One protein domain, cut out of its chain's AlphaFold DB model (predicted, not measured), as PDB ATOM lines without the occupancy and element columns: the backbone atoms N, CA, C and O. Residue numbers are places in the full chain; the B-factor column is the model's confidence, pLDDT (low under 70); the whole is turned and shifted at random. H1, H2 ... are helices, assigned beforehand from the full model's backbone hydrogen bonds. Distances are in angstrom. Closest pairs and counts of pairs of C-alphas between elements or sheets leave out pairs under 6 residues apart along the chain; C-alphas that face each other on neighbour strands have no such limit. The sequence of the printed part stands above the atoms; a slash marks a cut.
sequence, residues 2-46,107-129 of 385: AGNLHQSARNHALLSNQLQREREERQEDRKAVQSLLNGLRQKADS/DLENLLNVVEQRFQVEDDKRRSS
ATOM      1  N   ALA A   2      38.119  71.625  16.901       57.38
ATOM      2  CA  ALA A   2      38.960  70.590  17.534       57.38
ATOM      3  C   ALA A   2      38.422  70.003  18.865       57.38
ATOM      4  O   ALA A   2      38.633  68.827  19.145       57.38
ATOM      5  N   GLY A   3      37.684  70.784  19.667       71.50
ATOM      6  CA  GLY A   3      37.159  70.320  20.963       71.50
ATOM      7  C   GLY A   3      36.106  69.207  20.867       71.50
ATOM      8  O   GLY A   3      36.127  68.276  21.667       71.50
ATOM      9  N   ASN A   4      35.236  69.243  19.852       72.00
ATOM     10  CA  ASN A   4      34.179  68.235  19.686       72.00
ATOM     11  C   ASN A   4      34.737  66.858  19.309       72.00
ATOM     12  O   ASN A   4      34.222  65.841  19.769       72.00
ATOM     13  N   LEU A   5      35.814  66.818  18.519       79.19
ATOM     14  CA  LEU A   5      36.467  65.565  18.144       79.19
ATOM     15  C   LEU A   5      37.133  64.904  19.357       79.19
ATOM     16  O   LEU A   5      36.965  63.707  19.578       79.19
ATOM     17  N   HIS A   6      37.832  65.690  20.180       82.75
ATOM     18  CA  HIS A   6      38.463  65.187  21.399       82.75
ATOM     19  C   HIS A   6      37.429  64.662  22.408       82.75
ATOM     20  O   HIS A   6      37.611  63.590  22.985       82.75
ATOM     21  N   GLN A   7      36.307  65.368  22.571       83.44
ATOM     22  CA  GLN A   7      35.217  64.923  23.440       83.44
ATOM     23  C   GLN A   7      34.565  63.625  22.935       83.44
ATOM     24  O   GLN A   7      34.289  62.726  23.728       83.44
ATOM     25  N   SER A   8      34.355  63.497  21.622       85.12
ATOM     26  CA  SER A   8      33.818  62.273  21.018       85.12
ATOM     27  C   SER A   8      34.764  61.083  21.215       85.12
ATOM     28  O   SER A   8      34.325  60.024  21.665       85.12
ATOM     29  N   ALA A   9      36.069  61.274  20.992       85.38
ATOM     30  CA  ALA A   9      37.080  60.243  21.222       85.38
ATOM     31  C   ALA A   9      37.117  59.787  22.690       85.38
ATOM     32  O   ALA A   9      37.179  58.589  22.969       85.38
ATOM     33  N   ARG A  10      37.007  60.728  23.636       88.81
ATOM     34  CA  ARG A  10      36.937  60.424  25.071       88.81
ATOM     35  C   ARG A  10      35.698  59.600  25.424       88.81
ATOM     36  O   ARG A  10      35.815  58.603  26.132       88.81
ATOM     37  N   ASN A  11      34.530  59.977  24.909       88.38
ATOM     38  CA  ASN A  11      33.289  59.234  25.136       88.38
ATOM     39  C   ASN A  11      33.368  57.815  24.546       88.38
ATOM     40  O   ASN A  11      32.956  56.854  25.194       88.38
ATOM     41  N   HIS A  12      33.953  57.672  23.354       85.94
ATOM     42  CA  HIS A  12      34.159  56.372  22.716       85.94
ATOM     43  C   HIS A  12      35.103  55.478  23.537       85.94
ATOM     44  O   HIS A  12      34.836  54.289  23.719       85.94
ATOM     45  N   ALA A  13      36.172  56.052  24.096       89.69
ATOM     46  CA  ALA A  13      37.087  55.339  24.984       89.69
ATOM     47  C   ALA A  13      36.397  54.871  26.280       89.69
ATOM     48  O   ALA A  13      36.594  53.729  26.697       89.69
ATOM     49  N   LEU A  14      35.551  55.703  26.896       91.31
ATOM     50  CA  LEU A  14      34.795  55.325  28.098       91.31
ATOM     51  C   LEU A  14      33.826  54.170  27.827       91.31
ATOM     52  O   LEU A  14      33.847  53.176  28.552       91.31
ATOM     53  N   LEU A  15      33.042  54.259  26.749       91.06
ATOM     54  CA  LEU A  15      32.104  53.202  26.368       91.06
ATOM     55  C   LEU A  15      32.834  51.886  26.065       91.06
ATOM     56  O   LEU A  15      32.394  50.821  26.490       91.06
ATOM     57  N   SER A  16      33.981  51.955  25.381       85.56
ATOM     58  CA  SER A  16      34.784  50.763  25.089       85.56
ATOM     59  C   SER A  16      35.315  50.080  26.355       85.56
ATOM     60  O   SER A  16      35.246  48.856  26.450       85.56
ATOM     61  N   ASN A  17      35.759  50.854  27.353       89.94
ATOM     62  CA  ASN A  17      36.206  50.321  28.641       89.94
ATOM     63  C   ASN A  17      35.056  49.685  29.427       89.94
ATOM     64  O   ASN A  17      35.232  48.625  30.021       89.94
ATOM     65  N   GLN A  18      33.874  50.303  29.413       92.19
ATOM     66  CA  GLN A  18      32.703  49.758  30.096       92.19
ATOM     67  C   GLN A  18      32.266  48.422  29.485       92.19
ATOM     68  O   GLN A  18      32.089  47.448  30.211       92.19
ATOM     69  N   LEU A  19      32.180  48.351  28.154       90.31
ATOM     70  CA  LEU A  19      31.863  47.107  27.447       90.31
ATOM     71  C   LEU A  19      32.931  46.028  27.660       90.31
ATOM     72  O   LEU A  19      32.621  44.842  27.616       90.31
ATOM     73  N   GLN A  20      34.195  46.411  27.843       90.56
ATOM     74  CA  GLN A  20      35.259  45.462  28.154       90.56
ATOM     75  C   GLN A  20      35.092  44.883  29.562       90.56
ATOM     76  O   GLN A  20      35.092  43.664  29.714       90.56
ATOM     77  N   ARG A  21      34.856  45.737  30.562       89.88
ATOM     78  CA  ARG A  21      34.622  45.306  31.946       89.88
ATOM     79  C   ARG A  21      33.412  44.374  32.059       89.88
ATOM     80  O   ARG A  21      33.489  43.334  32.692       89.88
ATOM     81  N   GLU A  22      32.324  44.703  31.369       91.19
ATOM     82  CA  GLU A  22      31.105  43.886  31.329       91.19
ATOM     83  C   GLU A  22      31.328  42.508  30.668       91.19
ATOM     84  O   GLU A  22      30.631  41.533  30.957       91.19
ATOM     85  N   ARG A  23      32.289  42.403  29.738       86.19
ATOM     86  CA  ARG A  23      32.690  41.111  29.158       86.19
ATOM     87  C   ARG A  23      33.516  40.291  30.139       86.19
ATOM     88  O   ARG A  23      33.316  39.081  30.197       86.19
ATOM     89  N   GLU A  24      34.419  40.936  30.871       86.81
ATOM     90  CA  GLU A  24      35.267  40.299  31.882       86.81
ATOM     91  C   GLU A  24      34.425  39.748  33.036       86.81
ATOM     92  O   GLU A  24      34.529  38.561  33.327       86.81
ATOM     93  N   GLU A  25      33.494  40.538  33.576       89.12
ATOM     94  CA  GLU A  25      32.567  40.120  34.639       89.12
ATOM     95  C   GLU A  25      31.756  38.881  34.229       89.12
ATOM     96  O   GLU A  25      31.761  37.857  34.908       89.12
ATOM     97  N   ARG A  26      31.167  38.888  33.025       87.50
ATOM     98  CA  ARG A  26      30.453  37.705  32.515       87.50
ATOM     99  C   ARG A  26      31.356  36.497  32.292       87.50
ATOM    100  O   ARG A  26      30.871  35.366  32.297       87.50
ATOM    101  N   GLN A  27      32.635  36.710  31.996       86.62
ATOM    102  CA  GLN A  27      33.590  35.620  31.843       86.62
ATOM    103  C   GLN A  27      33.987  35.043  33.206       86.62
ATOM    104  O   GLN A  27      34.161  33.831  33.323       86.62
ATOM    105  N   GLU A  28      34.103  35.887  34.227       87.06
ATOM    106  CA  GLU A  28      34.316  35.487  35.617       87.06
ATOM    107  C   GLU A  28      33.123  34.697  36.156       87.06
ATOM    108  O   GLU A  28      33.328  33.599  36.669       87.06
ATOM    109  N   ASP A  29      31.892  35.151  35.909       89.06
ATOM    110  CA  ASP A  29      30.670  34.414  36.257       89.06
ATOM    111  C   ASP A  29      30.658  33.014  35.639       89.06
ATOM    112  O   ASP A  29      30.375  32.021  36.307       89.06
ATOM    113  N   ARG A  30      31.026  32.898  34.356       83.75
ATOM    114  CA  ARG A  30      31.117  31.597  33.671       83.75
ATOM    115  C   ARG A  30      32.175  30.702  34.303       83.75
ATOM    116  O   ARG A  30      31.926  29.513  34.484       83.75
ATOM    117  N   LYS A  31      33.344  31.251  34.649       87.25
ATOM    118  CA  LYS A  31      34.399  30.502  35.349       87.25
ATOM    119  C   LYS A  31      33.931  30.050  36.729       87.25
ATOM    120  O   LYS A  31      34.199  28.913  37.103       87.25
ATOM    121  N   ALA A  32      33.210  30.899  37.456       89.69
ATOM    122  CA  ALA A  32      32.627  30.554  38.745       89.69
ATOM    123  C   ALA A  32      31.603  29.420  38.595       89.69
ATOM    124  O   ALA A  32      31.698  28.417  39.298       89.69
ATOM    125  N   VAL A  33      30.698  29.513  37.615       89.56
ATOM    126  CA  VAL A  33      29.735  28.448  37.292       89.56
ATOM    127  C   VAL A  33      30.456  27.156  36.909       89.56
ATOM    128  O   VAL A  33      30.129  26.108  37.454       89.56
ATOM    129  N   GLN A  34      31.476  27.201  36.050       85.25
ATOM    130  CA  GLN A  34      32.267  26.017  35.695       85.25
ATOM    131  C   GLN A  34      32.982  25.415  36.907       85.25
ATOM    132  O   GLN A  34      32.991  24.198  37.071       85.25
ATOM    133  N   SER A  35      33.542  26.243  37.791       87.94
ATOM    134  CA  SER A  35      34.158  25.778  39.034       87.94
ATOM    135  C   SER A  35      33.137  25.104  39.954       87.94
ATOM    136  O   SER A  35      33.447  24.081  40.562       87.94
ATOM    137  N   LEU A  36      31.917  25.642  40.037       88.38
ATOM    138  CA  LEU A  36      30.820  25.046  40.801       88.38
ATOM    139  C   LEU A  36      30.361  23.721  40.185       88.38
ATOM    140  O   LEU A  36      30.225  22.742  40.912       88.38
ATOM    141  N   LEU A  37      30.184  23.656  38.861       87.75
ATOM    142  CA  LEU A  37      29.828  22.424  38.148       87.75
ATOM    143  C   LEU A  37      30.894  21.341  38.352       87.75
ATOM    144  O   LEU A  37      30.561  20.211  38.699       87.75
ATOM    145  N   ASN A  38      32.173  21.698  38.227       86.38
ATOM    146  CA  ASN A  38      33.292  20.783  38.459       86.38
ATOM    147  C   ASN A  38      33.344  20.298  39.913       86.38
ATOM    148  O   ASN A  38      33.552  19.110  40.159       86.38
ATOM    149  N   GLY A  39      33.118  21.196  40.876       86.69
ATOM    150  CA  GLY A  39      33.056  20.844  42.295       86.69
ATOM    151  C   GLY A  39      31.873  19.932  42.630       86.69
ATOM    152  O   GLY A  39      32.020  18.996  43.414       86.69
ATOM    153  N   LEU A  40      30.710  20.161  42.011       85.44
ATOM    154  CA  LEU A  40      29.533  19.300  42.152       85.44
ATOM    155  C   LEU A  40      29.761  17.921  41.530       85.44
ATOM    156  O   LEU A  40      29.409  16.920  42.151       85.44
ATOM    157  N   ARG A  41      30.406  17.856  40.362       84.75
ATOM    158  CA  ARG A  41      30.753  16.599  39.688       84.75
ATOM    159  C   ARG A  41      31.740  15.771  40.513       84.75
ATOM    160  O   ARG A  41      31.469  14.612  40.793       84.75
ATOM    161  N   GLN A  42      32.806  16.393  41.026       84.94
ATOM    162  CA  GLN A  42      33.739  15.728  41.949       84.94
ATOM    163  C   GLN A  42      33.045  15.221  43.220       84.94
ATOM    164  O   GLN A  42      33.346  14.127  43.696       84.94
ATOM    165  N   LYS A  43      32.099  15.994  43.772       83.50
ATOM    166  CA  LYS A  43      31.314  15.561  44.932       83.50
ATOM    167  C   LYS A  43      30.416  14.366  44.611       83.50
ATOM    168  O   LYS A  43      30.388  13.436  45.414       83.50
ATOM    169  N   ALA A  44      29.735  14.365  43.466       79.25
ATOM    170  CA  ALA A  44      28.908  13.244  43.020       79.25
ATOM    171  C   ALA A  44      29.739  11.961  42.829       79.25
ATOM    172  O   ALA A  44      29.373  10.912  43.359       79.25
ATOM    173  N   ASP A  45      30.913  12.073  42.201       77.81
ATOM    174  CA  ASP A  45      31.838  10.951  41.991       77.81
ATOM    175  C   ASP A  45      32.371  10.389  43.325       77.81
ATOM    176  O   ASP A  45      32.473   9.175  43.509       77.81
ATOM    177  N   SER A  46      32.659  11.262  44.297       74.38
ATOM    178  CA  SER A  46      33.145  10.862  45.629       74.38
ATOM    179  C   SER A  46      32.066  10.269  46.552       74.38
ATOM    180  O   SER A  46      32.388   9.496  47.457       74.38
ATOM    181  N   ASP A 107      20.029  11.917  37.265       79.06
ATOM    182  CA  ASP A 107      19.247  13.150  37.134       79.06
ATOM    183  C   ASP A 107      20.096  14.405  37.419       79.06
ATOM    184  O   ASP A 107      19.945  15.429  36.746       79.06
ATOM    185  N   LEU A 108      21.041  14.321  38.366       80.88
ATOM    186  CA  LEU A 108      22.033  15.370  38.635       80.88
ATOM    187  C   LEU A 108      23.007  15.536  37.469       80.88
ATOM    188  O   LEU A 108      23.242  16.660  37.035       80.88
ATOM    189  N   GLU A 109      23.547  14.446  36.934       82.56
ATOM    190  CA  GLU A 109      24.426  14.471  35.762       82.56
ATOM    191  C   GLU A 109      23.708  15.042  34.536       82.56
ATOM    192  O   GLU A 109      24.260  15.888  33.832       82.56
ATOM    193  N   ASN A 110      22.446  14.667  34.324       84.62
ATOM    194  CA  ASN A 110      21.606  15.226  33.270       84.62
ATOM    195  C   ASN A 110      21.386  16.732  33.461       84.62
ATOM    196  O   ASN A 110      21.491  17.495  32.499       84.62
ATOM    197  N   LEU A 111      21.143  17.193  34.690       84.31
ATOM    198  CA  LEU A 111      20.991  18.619  34.981       84.31
ATOM    199  C   LEU A 111      22.302  19.394  34.771       84.31
ATOM    200  O   LEU A 111      22.277  20.471  34.173       84.31
ATOM    201  N   LEU A 112      23.437  18.842  35.208       86.00
ATOM    202  CA  LEU A 112      24.767  19.421  34.992       86.00
ATOM    203  C   LEU A 112      25.084  19.518  33.492       86.00
ATOM    204  O   LEU A 112      25.497  20.583  33.039       86.00
ATOM    205  N   ASN A 113      24.785  18.473  32.713       85.44
ATOM    206  CA  ASN A 113      24.934  18.465  31.255       85.44
ATOM    207  C   ASN A 113      24.050  19.527  30.582       85.44
ATOM    208  O   ASN A 113      24.498  20.219  29.672       85.44
ATOM    209  N   VAL A 114      22.806  19.710  31.037       86.19
ATOM    210  CA  VAL A 114      21.898  20.741  30.502       86.19
ATOM    211  C   VAL A 114      22.385  22.156  30.834       86.19
ATOM    212  O   VAL A 114      22.234  23.069  30.017       86.19
ATOM    213  N   VAL A 115      22.949  22.378  32.024       83.25
ATOM    214  CA  VAL A 115      23.561  23.667  32.384       83.25
ATOM    215  C   VAL A 115      24.807  23.902  31.530       83.25
ATOM    216  O   VAL A 115      24.904  24.940  30.879       83.25
ATOM    217  N   GLU A 116      25.711  22.930  31.441       83.44
ATOM    218  CA  GLU A 116      26.926  23.014  30.626       83.44
ATOM    219  C   GLU A 116      26.614  23.276  29.146       83.44
ATOM    220  O   GLU A 116      27.174  24.195  28.546       83.44
ATOM    221  N   GLN A 117      25.642  22.560  28.577       82.31
ATOM    222  CA  GLN A 117      25.208  22.741  27.196       82.31
ATOM    223  C   GLN A 117      24.633  24.142  26.953       82.31
ATOM    224  O   GLN A 117      24.913  24.756  25.922       82.31
ATOM    225  N   ARG A 118      23.872  24.700  27.907       79.31
ATOM    226  CA  ARG A 118      23.341  26.067  27.789       79.31
ATOM    227  C   ARG A 118      24.441  27.127  27.789       79.31
ATOM    228  O   ARG A 118      24.343  28.085  27.026       79.31
ATOM    229  N   PHE A 119      25.491  26.945  28.588       75.19
ATOM    230  CA  PHE A 119      26.617  27.879  28.626       75.19
ATOM    231  C   PHE A 119      27.595  27.699  27.447       75.19
ATOM    232  O   PHE A 119      28.120  28.698  26.956       75.19
ATOM    233  N   GLN A 120      27.779  26.480  26.919       75.75
ATOM    234  CA  GLN A 120      28.638  26.208  25.751       75.75
ATOM    235  C   GLN A 120      28.032  26.680  24.419       75.75
ATOM    236  O   GLN A 120      28.732  27.272  23.596       75.75
ATOM    237  N   VAL A 121      26.725  26.482  24.201       64.94
ATOM    238  CA  VAL A 121      26.051  26.880  22.946       64.94
ATOM    239  C   VAL A 121      26.142  28.392  22.704       64.94
ATOM    240  O   VAL A 121      26.231  28.842  21.559       64.94
ATOM    241  N   GLU A 122      26.161  29.200  23.766       63.38
ATOM    242  CA  GLU A 122      26.411  30.635  23.634       63.38
ATOM    243  C   GLU A 122      27.844  30.966  23.197       63.38
ATOM    244  O   GLU A 122      28.021  31.921  22.439       63.38
ATOM    245  N   ASP A 123      28.856  30.216  23.638       65.25
ATOM    246  CA  ASP A 123      30.260  30.474  23.294       65.25
ATOM    247  C   ASP A 123      30.550  30.171  21.821       65.25
ATOM    248  O   ASP A 123      31.204  30.974  21.153       65.25
ATOM    249  N   ASP A 124      30.003  29.084  21.274       66.44
ATOM    250  CA  ASP A 124      30.176  28.739  19.856       66.44
ATOM    251  C   ASP A 124      29.447  29.724  18.932       66.44
ATOM    252  O   ASP A 124      29.963  30.139  17.883       66.44
ATOM    253  N   LYS A 125      28.266  30.191  19.352       68.38
ATOM    254  CA  LYS A 125      27.496  31.208  18.623       68.38
ATOM    255  C   LYS A 125      28.156  32.595  18.711       68.38
ATOM    256  O   LYS A 125      28.163  33.342  17.729       68.38
ATOM    257  N   ARG A 126      28.778  32.939  19.848       63.25
ATOM    258  CA  ARG A 126      29.589  34.163  20.015       63.25
ATOM    259  C   ARG A 126      30.924  34.097  19.272       63.25
ATOM    260  O   ARG A 126      31.312  35.096  18.686       63.25
ATOM    261  N   ARG A 127      31.621  32.956  19.239       62.59
ATOM    262  CA  ARG A 127      32.877  32.778  18.479       62.59
ATOM    263  C   ARG A 127      32.667  32.897  16.974       62.59
ATOM    264  O   ARG A 127      33.456  33.559  16.310       62.59
ATOM    265  N   SER A 128      31.604  32.298  16.441       59.00
ATOM    266  CA  SER A 128      31.274  32.373  15.010       59.00
ATOM    267  C   SER A 128      30.838  33.784  14.585       59.00
ATOM    268  O   SER A 128      31.325  34.291  13.574       59.00
ATOM    269  N   SER A 129      30.029  34.479  15.397       57.47
ATOM    270  CA  SER A 129      29.720  35.909  15.198       57.47
ATOM    271  C   SER A 129      30.914  36.840  15.469       57.47
ATOM    272  O   SER A 129      30.991  37.907  14.862       57.47
TER     273      SER A 129
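This is residues 2 to 46 and 107 to 129 of the 385 residues of an uncharacterized protein of Fusarium oxysporum f. sp. lycopersici (strain 4287 / CBS 123668 / FGSC 9935 / NRRL 34936) (UniProt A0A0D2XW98). One very long, unbent helix, H1, makes the longest axis, and a shorter helix, H2, runs back beside it at a shallow slant, packing with residues 109 to 119 on residues 30 to 41 of H1. Residues 2 to 29 of H1 stick out as a long bare arm, and residues 121 to 129 of H2 stand free as well. The printed part has 68 residues with two named helices, H1 then H2, and no named strand; the class is all helix. The whole is extended, with a radius of gyration of the C-alphas of 19.1 A and spans of 66 by 23 by 13 A.

H1 is residues 2 to 46, 66.3 A from first to last C-alpha, from C-alpha 2 at (38.960, 70.590, 17.534) to C-alpha 46 at (33.145, 10.862, 45.629). H2 is residues 107 to 129, 33.3 A long, and ends with C-alpha 129 at (29.720, 35.909, 15.198).

H1 and H2 touch, with 4 pairs of C-alphas within 8 A; the closest are those of Leu 37 and Leu 112, 6.7 A apart. H1 touches H2 with residues 30 to 41 alone, and H2 touches H1 with residues 109 to 119 alone. Their lines stand at a shallow tilt of 26 degrees, opposite ways, and their centres are 18.2 A apart. Every O i to N i+4 pair is within hydrogen-bond range in H1; in H2 it is 17 of 19.

The outline is only just a rod, and the two C-alphas farthest apart are those of Ala 2 and Ser 46, 66.3 A. Residues 47 to 106 are not printed, and C-alphas 46 and 107 are 16.4 A apart across the cut. The mean pLDDT of the printed part is 81.7; residue 2 and residues 121 to 129 are under 70.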